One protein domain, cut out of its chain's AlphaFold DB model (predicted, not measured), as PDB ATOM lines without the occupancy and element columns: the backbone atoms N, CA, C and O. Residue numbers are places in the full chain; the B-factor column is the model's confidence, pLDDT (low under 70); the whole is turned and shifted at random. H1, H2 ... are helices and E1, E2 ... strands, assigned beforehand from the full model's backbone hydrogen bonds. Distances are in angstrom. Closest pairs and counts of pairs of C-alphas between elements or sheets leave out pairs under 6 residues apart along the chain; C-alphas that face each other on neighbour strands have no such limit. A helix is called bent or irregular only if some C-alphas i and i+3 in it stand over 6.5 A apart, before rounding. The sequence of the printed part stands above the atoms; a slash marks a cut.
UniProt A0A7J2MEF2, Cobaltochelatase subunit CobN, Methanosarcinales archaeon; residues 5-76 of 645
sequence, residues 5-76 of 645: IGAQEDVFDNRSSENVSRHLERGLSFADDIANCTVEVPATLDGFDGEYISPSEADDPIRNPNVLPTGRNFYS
ATOM      1  N   ILE A   5     135.587 202.965  98.807       91.62
ATOM      2  CA  ILE A   5     134.690 202.244  97.891       91.62
ATOM      3  C   ILE A   5     135.086 200.767  97.813       91.62
ATOM      4  O   ILE A   5     134.225 199.912  97.960       91.62
ATOM      5  N   GLY A   6     136.379 200.469  97.668       91.62
ATOM      6  CA  GLY A   6     136.877 199.092  97.632       91.62
ATOM      7  C   GLY A   6     136.607 198.337  98.935       91.62
ATOM      8  O   GLY A   6     136.140 197.211  98.895       91.62
ATOM      9  N   ALA A   7     136.793 198.979 100.092       91.19
ATOM     10  CA  ALA A   7     136.471 198.382 101.389       91.19
ATOM     11  C   ALA A   7     134.967 198.083 101.538       91.19
ATOM     12  O   ALA A   7     134.588 197.051 102.086       91.19
ATOM     13  N   GLN A   8     134.096 198.958 101.024       93.62
ATOM     14  CA  GLN A   8     132.659 198.680 100.968       93.62
ATOM     15  C   GLN A   8     132.339 197.529 100.019       93.62
ATOM     16  O   GLN A   8     131.543 196.667 100.372       93.62
ATOM     17  N   GLU A   9     132.952 197.497  98.838       93.06
ATOM     18  CA  GLU A   9     132.777 196.415  97.873       93.06
ATOM     19  C   GLU A   9     133.218 195.064  98.458       93.06
ATOM     20  O   GLU A   9     132.508 194.073  98.286       93.06
ATOM     21  N   ASP A  10     134.306 195.041  99.230       92.88
ATOM     22  CA  ASP A  10     134.803 193.848  99.922       92.88
ATOM     23  C   ASP A  10     133.822 193.338 100.999       92.88
ATOM     24  O   ASP A  10     133.654 192.129 101.160       92.88
ATOM     25  N   VAL A  11     133.147 194.240 101.728       92.19
ATOM     26  CA  VAL A  11     132.216 193.889 102.824       92.19
ATOM     27  C   VAL A  11     130.782 193.647 102.333       92.19
ATOM     28  O   VAL A  11     130.060 192.828 102.899       92.19
ATOM     29  N   PHE A  12     130.344 194.350 101.286       90.62
ATOM     30  CA  PHE A  12     128.955 194.362 100.812       90.62
ATOM     31  C   PHE A  12     128.737 193.641  99.474       90.62
ATOM     32  O   PHE A  12     127.726 193.895  98.808       90.62
ATOM     33  N   ASP A  13     129.622 192.721  99.086       89.50
ATOM     34  CA  ASP A  13     129.542 191.940  97.840       89.50
ATOM     35  C   ASP A  13     129.515 192.824  96.572       89.50
ATOM     36  O   ASP A  13     128.551 192.810  95.800       89.50
ATOM     37  N   ASN A  14     130.572 193.611  96.348       88.38
ATOM     38  CA  ASN A  14     130.720 194.574  95.242       88.38
ATOM     39  C   ASN A  14     129.623 195.656  95.190       88.38
ATOM     40  O   ASN A  14     129.211 196.095  94.113       88.38
ATOM     41  N   ARG A  15     129.119 196.082  96.354       91.25
ATOM     42  CA  ARG A  15     128.187 197.212  96.477       91.25
ATOM     43  C   ARG A  15     128.811 198.332  97.297       91.25
ATOM     44  O   ARG A  15     129.531 198.082  98.254       91.25
ATOM     45  N   SER A  16     128.450 199.566  96.970       91.19
ATOM     46  CA  SER A  16     128.837 200.759  97.722       91.19
ATOM     47  C   SER A  16     127.629 201.659  97.980       91.19
ATOM     48  O   SER A  16     126.655 201.657  97.224       91.19
ATOM     49  N   SER A  17     127.696 202.450  99.049       94.50
ATOM     50  CA  SER A  17     126.692 203.444  99.424       94.50
ATOM     51  C   SER A  17     127.361 204.800  99.609       94.50
ATOM     52  O   SER A  17     128.350 204.927 100.327       94.50
ATOM     53  N   GLU A  18     126.812 205.841  98.989       93.75
ATOM     54  CA  GLU A  18     127.328 207.208  99.135       93.75
ATOM     55  C   GLU A  18     127.230 207.696 100.589       93.75
ATOM     56  O   GLU A  18     128.159 208.310 101.106       93.75
ATOM     57  N   ASN A  19     126.153 207.336 101.297       93.50
ATOM     58  CA  ASN A  19     126.002 207.668 102.714       93.50
ATOM     59  C   ASN A  19     127.075 206.999 103.574       93.50
ATOM     60  O   ASN A  19     127.674 207.660 104.416       93.50
ATOM     61  N   VAL A  20     127.340 205.709 103.346       93.44
ATOM     62  CA  VAL A  20     128.397 204.989 104.074       93.44
ATOM     63  C   VAL A  20     129.763 205.574 103.732       93.44
ATOM     64  O   VAL A  20     130.563 205.792 104.634       93.44
ATOM     65  N   SER A  21     129.996 205.913 102.462       94.31
ATOM     66  CA  SER A  21     131.234 206.565 102.024       94.31
ATOM     67  C   SER A  21     131.472 207.865 102.792       94.31
ATOM     68  O   SER A  21     132.520 208.013 103.401       94.31
ATOM     69  N   ARG A  22     130.465 208.742 102.884       93.75
ATOM     70  CA  ARG A  22     130.543 210.000 103.642       93.75
ATOM     71  C   ARG A  22     130.822 209.792 105.135       93.75
ATOM     72  O   ARG A  22     131.563 210.571 105.730       93.75
ATOM     73  N   HIS A  23     130.245 208.761 105.757       92.56
ATOM     74  CA  HIS A  23     130.545 208.431 107.156       92.56
ATOM     75  C   HIS A  23     131.971 207.899 107.335       92.56
ATOM     76  O   HIS A  23     132.634 208.284 108.291       92.56
ATOM     77  N   LEU A  24     132.456 207.070 106.408       93.44
ATOM     78  CA  LEU A  24     133.828 206.562 106.429       93.44
ATOM     79  C   LEU A  24     134.853 207.672 106.163       93.44
ATOM     80  O   LEU A  24     135.862 207.721 106.852       93.44
ATOM     81  N   GLU A  25     134.585 208.590 105.230       93.81
ATOM     82  CA  GLU A  25     135.427 209.774 104.986       93.81
ATOM     83  C   GLU A  25     135.532 210.642 106.240       93.81
ATOM     84  O   GLU A  25     136.629 211.022 106.639       93.81
ATOM     85  N   ARG A  26     134.399 210.894 106.909       91.88
ATOM     86  CA  ARG A  26     134.383 211.613 108.187       91.88
ATOM     87  C   ARG A  26     135.146 210.854 109.278       91.88
ATOM     88  O   ARG A  26     135.894 211.473 110.023       91.88
ATOM     89  N   GLY A  27     134.982 209.534 109.357       92.31
ATOM     90  CA  GLY A  27     135.699 208.688 110.313       92.31
ATOM     91  C   GLY A  27     137.213 208.702 110.102       92.31
ATOM     92  O   GLY A  27     137.950 208.786 111.077       92.31
ATOM     93  N   LEU A  28     137.677 208.685 108.848       93.12
ATOM     94  CA  LEU A  28     139.100 208.833 108.526       93.12
ATOM     95  C   LEU A  28     139.626 210.213 108.925       93.12
ATOM     96  O   LEU A  28     140.679 210.279 109.542       93.12
ATOM     97  N   SER A  29     138.876 211.288 108.652       93.19
ATOM     98  CA  SER A  29     139.258 212.637 109.095       93.19
ATOM     99  C   SER A  29     139.435 212.699 110.610       93.19
ATOM    100  O   SER A  29     140.459 213.168 111.081       93.19
ATOM    101  N   PHE A  30     138.477 212.172 111.379       93.25
ATOM    102  CA  PHE A  30     138.576 212.174 112.840       93.25
ATOM    103  C   PHE A  30     139.726 211.298 113.345       93.25
ATOM    104  O   PHE A  30     140.405 211.675 114.291       93.25
ATOM    105  N   ALA A  31     139.970 210.145 112.715       93.69
ATOM    106  CA  ALA A  31     141.109 209.300 113.057       93.69
ATOM    107  C   ALA A  31     142.444 210.014 112.796       93.69
ATOM    108  O   ALA A  31     143.345 209.923 113.627       93.69
ATOM    109  N   ASP A  32     142.554 210.748 111.685       94.56
ATOM    110  CA  ASP A  32     143.727 211.563 111.369       94.56
ATOM    111  C   ASP A  32     143.897 212.702 112.392       94.56
ATOM    112  O   ASP A  32     145.002 212.924 112.882       94.56
ATOM    113  N   ASP A  33     142.814 213.385 112.780       93.75
ATOM    114  CA  ASP A  33     142.848 214.454 113.787       93.75
ATOM    115  C   ASP A  33     143.292 213.935 115.167       93.75
ATOM    116  O   ASP A  33     144.126 214.565 115.816       93.75
ATOM    117  N   ILE A  34     142.812 212.756 115.587       95.00
ATOM    118  CA  ILE A  34     143.255 212.083 116.822       95.00
ATOM    119  C   ILE A  34     144.729 211.671 116.715       95.00
ATOM    120  O   ILE A  34     145.508 211.897 117.640       95.00
ATOM    121  N   ALA A  35     145.137 211.083 115.586       95.31
ATOM    122  CA  ALA A  35     146.524 210.674 115.368       95.31
ATOM    123  C   ALA A  35     147.495 211.868 115.388       95.31
ATOM    124  O   ALA A  35     148.666 211.704 115.725       95.31
ATOM    125  N   ASN A  36     147.006 213.071 115.074       93.69
ATOM    126  CA  ASN A  36     147.774 214.312 115.120       93.69
ATOM    127  C   ASN A  36     147.887 214.930 116.526       93.69
ATOM    128  O   ASN A  36     148.595 215.925 116.682       93.69
ATOM    129  N   CYS A  37     147.283 214.347 117.568       94.94
ATOM    130  CA  CYS A  37     147.430 214.804 118.960       94.94
ATOM    131  C   CYS A  37     148.831 214.559 119.564       94.94
ATOM    132  O   CYS A  37     149.047 214.749 120.755       94.94
ATOM    133  N   THR A  38     149.838 214.215 118.757       95.06
ATOM    134  CA  THR A  38     151.250 214.105 119.176       95.06
ATOM    135  C   THR A  38     151.922 215.460 119.458       95.06
ATOM    136  O   THR A  38     153.133 215.523 119.665       95.06
ATOM    137  N   VAL A  39     151.168 216.560 119.397       93.75
ATOM    138  CA  VAL A  39     151.671 217.943 119.424       93.75
ATOM    139  C   VAL A  39     151.641 218.602 120.805       93.75
ATOM    140  O   VAL A  39     152.185 219.688 120.946       93.75
ATOM    141  N   GLU A  40     151.076 217.967 121.835       96.31
ATOM    142  CA  GLU A  40     150.932 218.567 123.175       96.31
ATOM    143  C   GLU A  40     152.269 218.934 123.834       96.31
ATOM    144  O   GLU A  40     152.451 220.064 124.295       96.31
ATOM    145  N   VAL A  41     153.233 218.005 123.845       97.12
ATOM    146  CA  VAL A  41     154.576 218.265 124.389       97.12
ATOM    147  C   VAL A  41     155.321 219.309 123.543       97.12
ATOM    148  O   VAL A  41     155.789 220.282 124.134       97.12
ATOM    149  N   PRO A  42     155.400 219.195 122.198       96.19
ATOM    150  CA  PRO A  42     155.957 220.258 121.359       96.19
ATOM    151  C   PRO A  42     155.333 221.639 121.602       96.19
ATOM    152  O   PRO A  42     156.062 222.581 121.879       96.19
ATOM    153  N   ALA A  43     154.002 221.752 121.614       96.62
ATOM    154  CA  ALA A  43     153.311 223.023 121.840       96.62
ATOM    155  C   ALA A  43     153.583 223.599 123.240       96.62
ATOM    156  O   ALA A  43     153.635 224.815 123.424       96.62
ATOM    157  N   THR A  44     153.799 222.740 124.238       97.12
ATOM    158  CA  THR A  44     154.225 223.182 125.571       97.12
ATOM    159  C   THR A  44     155.638 223.780 125.532       97.12
ATOM    160  O   THR A  44     155.879 224.809 126.164       97.12
ATOM    161  N   LEU A  45     156.564 223.177 124.776       98.06
ATOM    162  CA  LEU A  45     157.924 223.701 124.590       98.06
ATOM    163  C   LEU A  45     157.916 225.032 123.829       98.06
ATOM    164  O   LEU A  45     158.540 225.986 124.289       98.06
ATOM    165  N   ASP A  46     157.131 225.128 122.757       97.81
ATOM    166  CA  ASP A  46     156.913 226.373 122.013       97.81
ATOM    167  C   ASP A  46     156.391 227.480 122.955       97.81
ATOM    168  O   ASP A  46     156.828 228.633 122.909       97.81
ATOM    169  N   GLY A  47     155.504 227.120 123.891       97.44
ATOM    170  CA  GLY A  47     154.996 228.026 124.919       97.44
ATOM    171  C   GLY A  47     156.087 228.532 125.869       97.44
ATOM    172  O   GLY A  47     156.095 229.717 126.215       97.44
ATOM    173  N   PHE A  48     157.039 227.677 126.258       98.00
ATOM    174  CA  PHE A  48     158.202 228.086 127.056       98.00
ATOM    175  C   PHE A  48     159.168 228.989 126.286       98.00
ATOM    176  O   PHE A  48     159.762 229.887 126.888       98.00
ATOM    177  N   ASP A  49     159.269 228.809 124.972       98.38
ATOM    178  CA  ASP A  49     160.062 229.665 124.088       98.38
ATOM    179  C   ASP A  49     159.355 230.994 123.750       98.38
ATOM    180  O   ASP A  49     159.918 231.867 123.082       98.38
ATOM    181  N   GLY A  50     158.145 231.207 124.282       97.94
ATOM    182  CA  GLY A  50     157.358 232.421 124.073       97.94
ATOM    183  C   GLY A  50     156.756 232.507 122.672       97.94
ATOM    184  O   GLY A  50     156.442 233.607 122.203       97.94
ATOM    185  N   GLU A  51     156.613 231.370 121.995       98.19
ATOM    186  CA  GLU A  51     155.988 231.290 120.686       98.19
ATOM    187  C   GLU A  51     154.457 231.374 120.774       98.19
ATOM    188  O   GLU A  51     153.831 231.321 121.836       98.19
ATOM    189  N   TYR A  52     153.829 231.570 119.614       97.56
ATOM    190  CA  TYR A  52     152.379 231.652 119.519       97.56
ATOM    191  C   TYR A  52     151.750 230.258 119.494       97.56
ATOM    192  O   TYR A  52     151.888 229.529 118.512       97.56
ATOM    193  N   ILE A  53     150.967 229.944 120.525       97.62
ATOM    194  CA  ILE A  53     150.164 228.721 120.574       97.62
ATOM    195  C   ILE A  53     148.792 228.983 119.960       97.62
ATOM    196  O   ILE A  53     148.051 229.871 120.395       97.62
ATOM    197  N   SER A  54     148.453 228.200 118.935       94.44
ATOM    198  CA  SER A  54     147.200 228.363 118.194       94.44
ATOM    199  C   SER A  54     145.985 228.140 119.099       94.44
ATOM    200  O   SER A  54     145.995 227.195 119.890       94.44
ATOM    201  N   PRO A  55     144.931 228.967 118.995       95.19
ATOM    202  CA  PRO A  55     143.755 228.844 119.837       95.19
ATOM    203  C   PRO A  55     142.795 227.754 119.352       95.19
ATOM    204  O   PRO A  55     142.801 227.368 118.181       95.19
ATOM    205  N   SER A  56     141.936 227.293 120.259       92.94
ATOM    206  CA  SER A  56     140.833 226.361 119.982       92.94
ATOM    207  C   SER A  56     139.641 226.660 120.883       92.94
ATOM    208  O   SER A  56     139.811 227.255 121.936       92.94
ATOM    209  N   GLU A  57     138.446 226.216 120.523       90.44
ATOM    210  CA  GLU A  57     137.358 226.114 121.501       90.44
ATOM    211  C   GLU A  57     137.665 224.974 122.486       90.44
ATOM    212  O   GLU A  57     138.286 223.975 122.104       90.44
ATOM    213  N   ALA A  58     137.273 225.152 123.746       88.12
ATOM    214  CA  ALA A  58     137.192 224.094 124.746       88.12
ATOM    215  C   ALA A  58     135.813 223.439 124.644       88.12
ATOM    216  O   ALA A  58     134.808 224.097 124.907       88.12
ATOM    217  N   ASP A  59     135.765 222.171 124.243       89.44
ATOM    218  CA  ASP A  59     134.519 221.415 124.095       89.44
ATOM    219  C   ASP A  59     134.784 219.902 124.202       89.44
ATOM    220  O   ASP A  59     135.934 219.454 124.190       89.44
ATOM    221  N   ASP A  60     133.718 219.114 124.287       89.12
ATOM    222  CA  ASP A  60     133.752 217.659 124.206       89.12
ATOM    223  C   ASP A  60     133.981 217.223 122.738       89.12
ATOM    224  O   ASP A  60     133.199 217.602 121.856       89.12
ATOM    225  N   PRO A  61     135.016 216.414 122.424       90.12
ATOM    226  CA  PRO A  61     135.326 216.012 121.048       90.12
ATOM    227  C   PRO A  61     134.243 215.140 120.393       90.12
ATOM    228  O   PRO A  61     134.214 215.032 119.166       90.12
ATOM    229  N   ILE A  62     133.335 214.532 121.166       89.69
ATOM    230  CA  ILE A  62     132.163 213.815 120.643       89.69
ATOM    231  C   ILE A  62     131.121 214.821 120.132       89.69
ATOM    232  O   ILE A  62     130.514 214.596 119.080       89.69
ATOM    233  N   ARG A  63     130.933 215.944 120.838       89.19
ATOM    234  CA  ARG A  63     130.004 217.020 120.445       89.19
ATOM    235  C   ARG A  63     130.574 217.897 119.338       89.19
ATOM    236  O   ARG A  63     129.901 218.135 118.334       89.19
ATOM    237  N   ASN A  64     131.815 218.346 119.504       89.75
ATOM    238  CA  ASN A  64     132.515 219.227 118.578       89.75
ATOM    239  C   ASN A  64     133.890 218.650 118.209       89.75
ATOM    240  O   ASN A  64     134.907 219.036 118.781       89.75
ATOM    241  N   PRO A  65     133.964 217.778 117.187       90.44
ATOM    242  CA  PRO A  65     135.226 217.182 116.747       90.44
ATOM    243  C   PRO A  65     136.297 218.192 116.300       90.44
ATOM    244  O   PRO A  65     137.471 217.842 116.236       90.44
ATOM    245  N   ASN A  66     135.931 219.452 116.022       89.62
ATOM    246  CA  ASN A  66     136.884 220.490 115.606       89.62
ATOM    247  C   ASN A  66     137.831 220.935 116.737       89.62
ATOM    248  O   ASN A  66     138.776 221.692 116.487       89.62
ATOM    249  N   VAL A  67     137.596 220.486 117.975       92.00
ATOM    250  CA  VAL A  67     138.533 220.676 119.095       92.00
ATOM    251  C   VAL A  67     139.777 219.797 118.986       92.00
ATOM    252  O   VAL A  67     140.764 220.055 119.673       92.00
ATOM    253  N   LEU A  68     139.803 218.846 118.051       93.44
ATOM    254  CA  LEU A  68     141.005 218.104 117.685       93.44
ATOM    255  C   LEU A  68     141.779 218.799 116.542       93.44
ATOM    256  O   LEU A  68     141.167 219.485 115.717       93.44
ATOM    257  N   PRO A  69     143.117 218.655 116.484       93.44
ATOM    258  CA  PRO A  69     143.973 218.019 117.489       93.44
ATOM    259  C   PRO A  69     144.091 218.860 118.775       93.44
ATOM    260  O   PRO A  69     143.773 220.058 118.792       93.44
ATOM    261  N   THR A  70     144.560 218.225 119.850       94.88
ATOM    262  CA  THR A  70     144.891 218.866 121.132       94.88
ATOM    263  C   THR A  70     146.189 219.692 121.032       94.88
ATOM    264  O   THR A  70     146.651 220.015 119.937       94.88
ATOM    265  N   GLY A  71     146.763 220.128 122.161       94.50
ATOM    266  CA  GLY A  71     147.972 220.970 122.172       94.50
ATOM    267  C   GLY A  71     147.733 222.413 121.715       94.50
ATOM    268  O   GLY A  71     148.642 223.080 121.226       94.50
ATOM    269  N   ARG A  72     146.496 222.904 121.850       94.56
ATOM    270  CA  ARG A  72     146.075 224.262 121.478       94.56
ATOM    271  C   ARG A  72     145.673 225.071 122.707       94.56
ATOM    272  O   ARG A  72     145.198 224.520 123.696       94.56
ATOM    273  N   ASN A  73     145.830 226.391 122.631       95.69
ATOM    274  CA  ASN A  73     145.459 227.315 123.701       95.69
ATOM    275  C   ASN A  73     143.944 227.549 123.686       95.69
ATOM    276  O   ASN A  73     143.445 228.440 122.990       95.69
ATOM    277  N   PHE A  74     143.201 226.692 124.376       94.44
ATOM    278  CA  PHE A  74     141.753 226.721 124.290       94.44
ATOM    279  C   PHE A  74     141.135 227.963 124.958       94.44
ATOM    280  O   PHE A  74     141.665 228.523 125.918       94.44
ATOM    281  N   TYR A  75     139.983 228.390 124.454       91.88
ATOM    282  CA  TYR A  75     139.124 229.420 125.027       91.88
ATOM    283  C   TYR A  75     137.706 228.857 125.200       91.88
ATOM    284  O   TYR A  75     137.375 227.817 124.640       91.88
ATOM    285  N   SER A  76     136.869 229.527 125.996       87.88
ATOM    286  CA  SER A  76     135.459 229.145 126.151       87.88
ATOM    287  C   SER A  76     134.648 229.514 124.897       87.88
ATOM    288  O   SER A  76     135.099 229.356 123.769       87.88
TER     289      SER A  76
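What this domain is: This is residues 5 to 76 of the 645 residues of the protein "Cobaltochelatase subunit CobN" of Methanosarcinales archaeon (UniProt A0A7J2MEF2). Two helices, H2 and H3, follow each other end to end in a long bar that turns a little where they join; the small sheet of E1 and E2, with the long loop between its strands, sits to one side of the H3 half of this bar. The short helix H1 lies crosswise near the opposite end, by the first turns of H2, and the long loop, residues 58 to 72, folds back beside the join of H2 and H3. The printed part has 72 residues with three named helices and two named strands, in the order H1, H2, H3, E1, E2, and its class is mostly helix. The sheet has the order E1, E2 and is parallel. The whole is only just extended, close to loose, with a radius of gyration of the C-alphas of 17.3 A, and it spans 55 by 23 by 13 A.

Where its parts are: Strand E1 is residues 55 to 57 and strand E2 is residues 73 to 75, with C-alpha 75 at (139.124, 229.420, 125.027). H2, residues 18 to 35, is the longest helix, 25.4 A from first to last C-alpha; it begins with C-alpha 18 at (127.328, 207.208, 99.135). H3, residues 37 to 48, is 18.9 A long and irregular: C-alphas 38 and 41 are 7.5 A apart. H1, residues 5 to 11, is 10.0 A long, with C-alpha 5 at (134.690, 202.244, 97.891).

How they stand to each other: E1 and E2 are parallel neighbours, with 41 degrees between their directions. The C-alphas of Ser 56 and Phe 74 face each other at 4.4 A. N 75 and O 56 are within hydrogen-bond range at 2.8 A, and N 56 and O 73 at 3.3 A. H3 and E2 are apart, and H2 is apart from both E1 and E2. H2 and H3 meet only through their link. H1 and H2 are close but not clearly touching; their closest C-alphas, those of Ile 5 and Ser 21, are 6.9 A apart. Their lines are about perpendicular, at 79 degrees. H1 is apart from H3, E1 and E2. In H1 and H2 every O i to N i+4 pair is within hydrogen-bond range; in H3, 6 of 8 are.

The domain as a whole: The outline is a rod, and the two C-alphas farthest apart, those of Asp 13 and Gly 50, are 55.7 A apart. The printed part, residues 5 to 76, has no cut. The link from E1 to E2 is long, with 15 residues; the link from H2 to H3 is tight, and the links from H1 to H2 and from H3 to E1 are short. The mean pLDDT of the printed part is 93.5, and no printed residue is under 70.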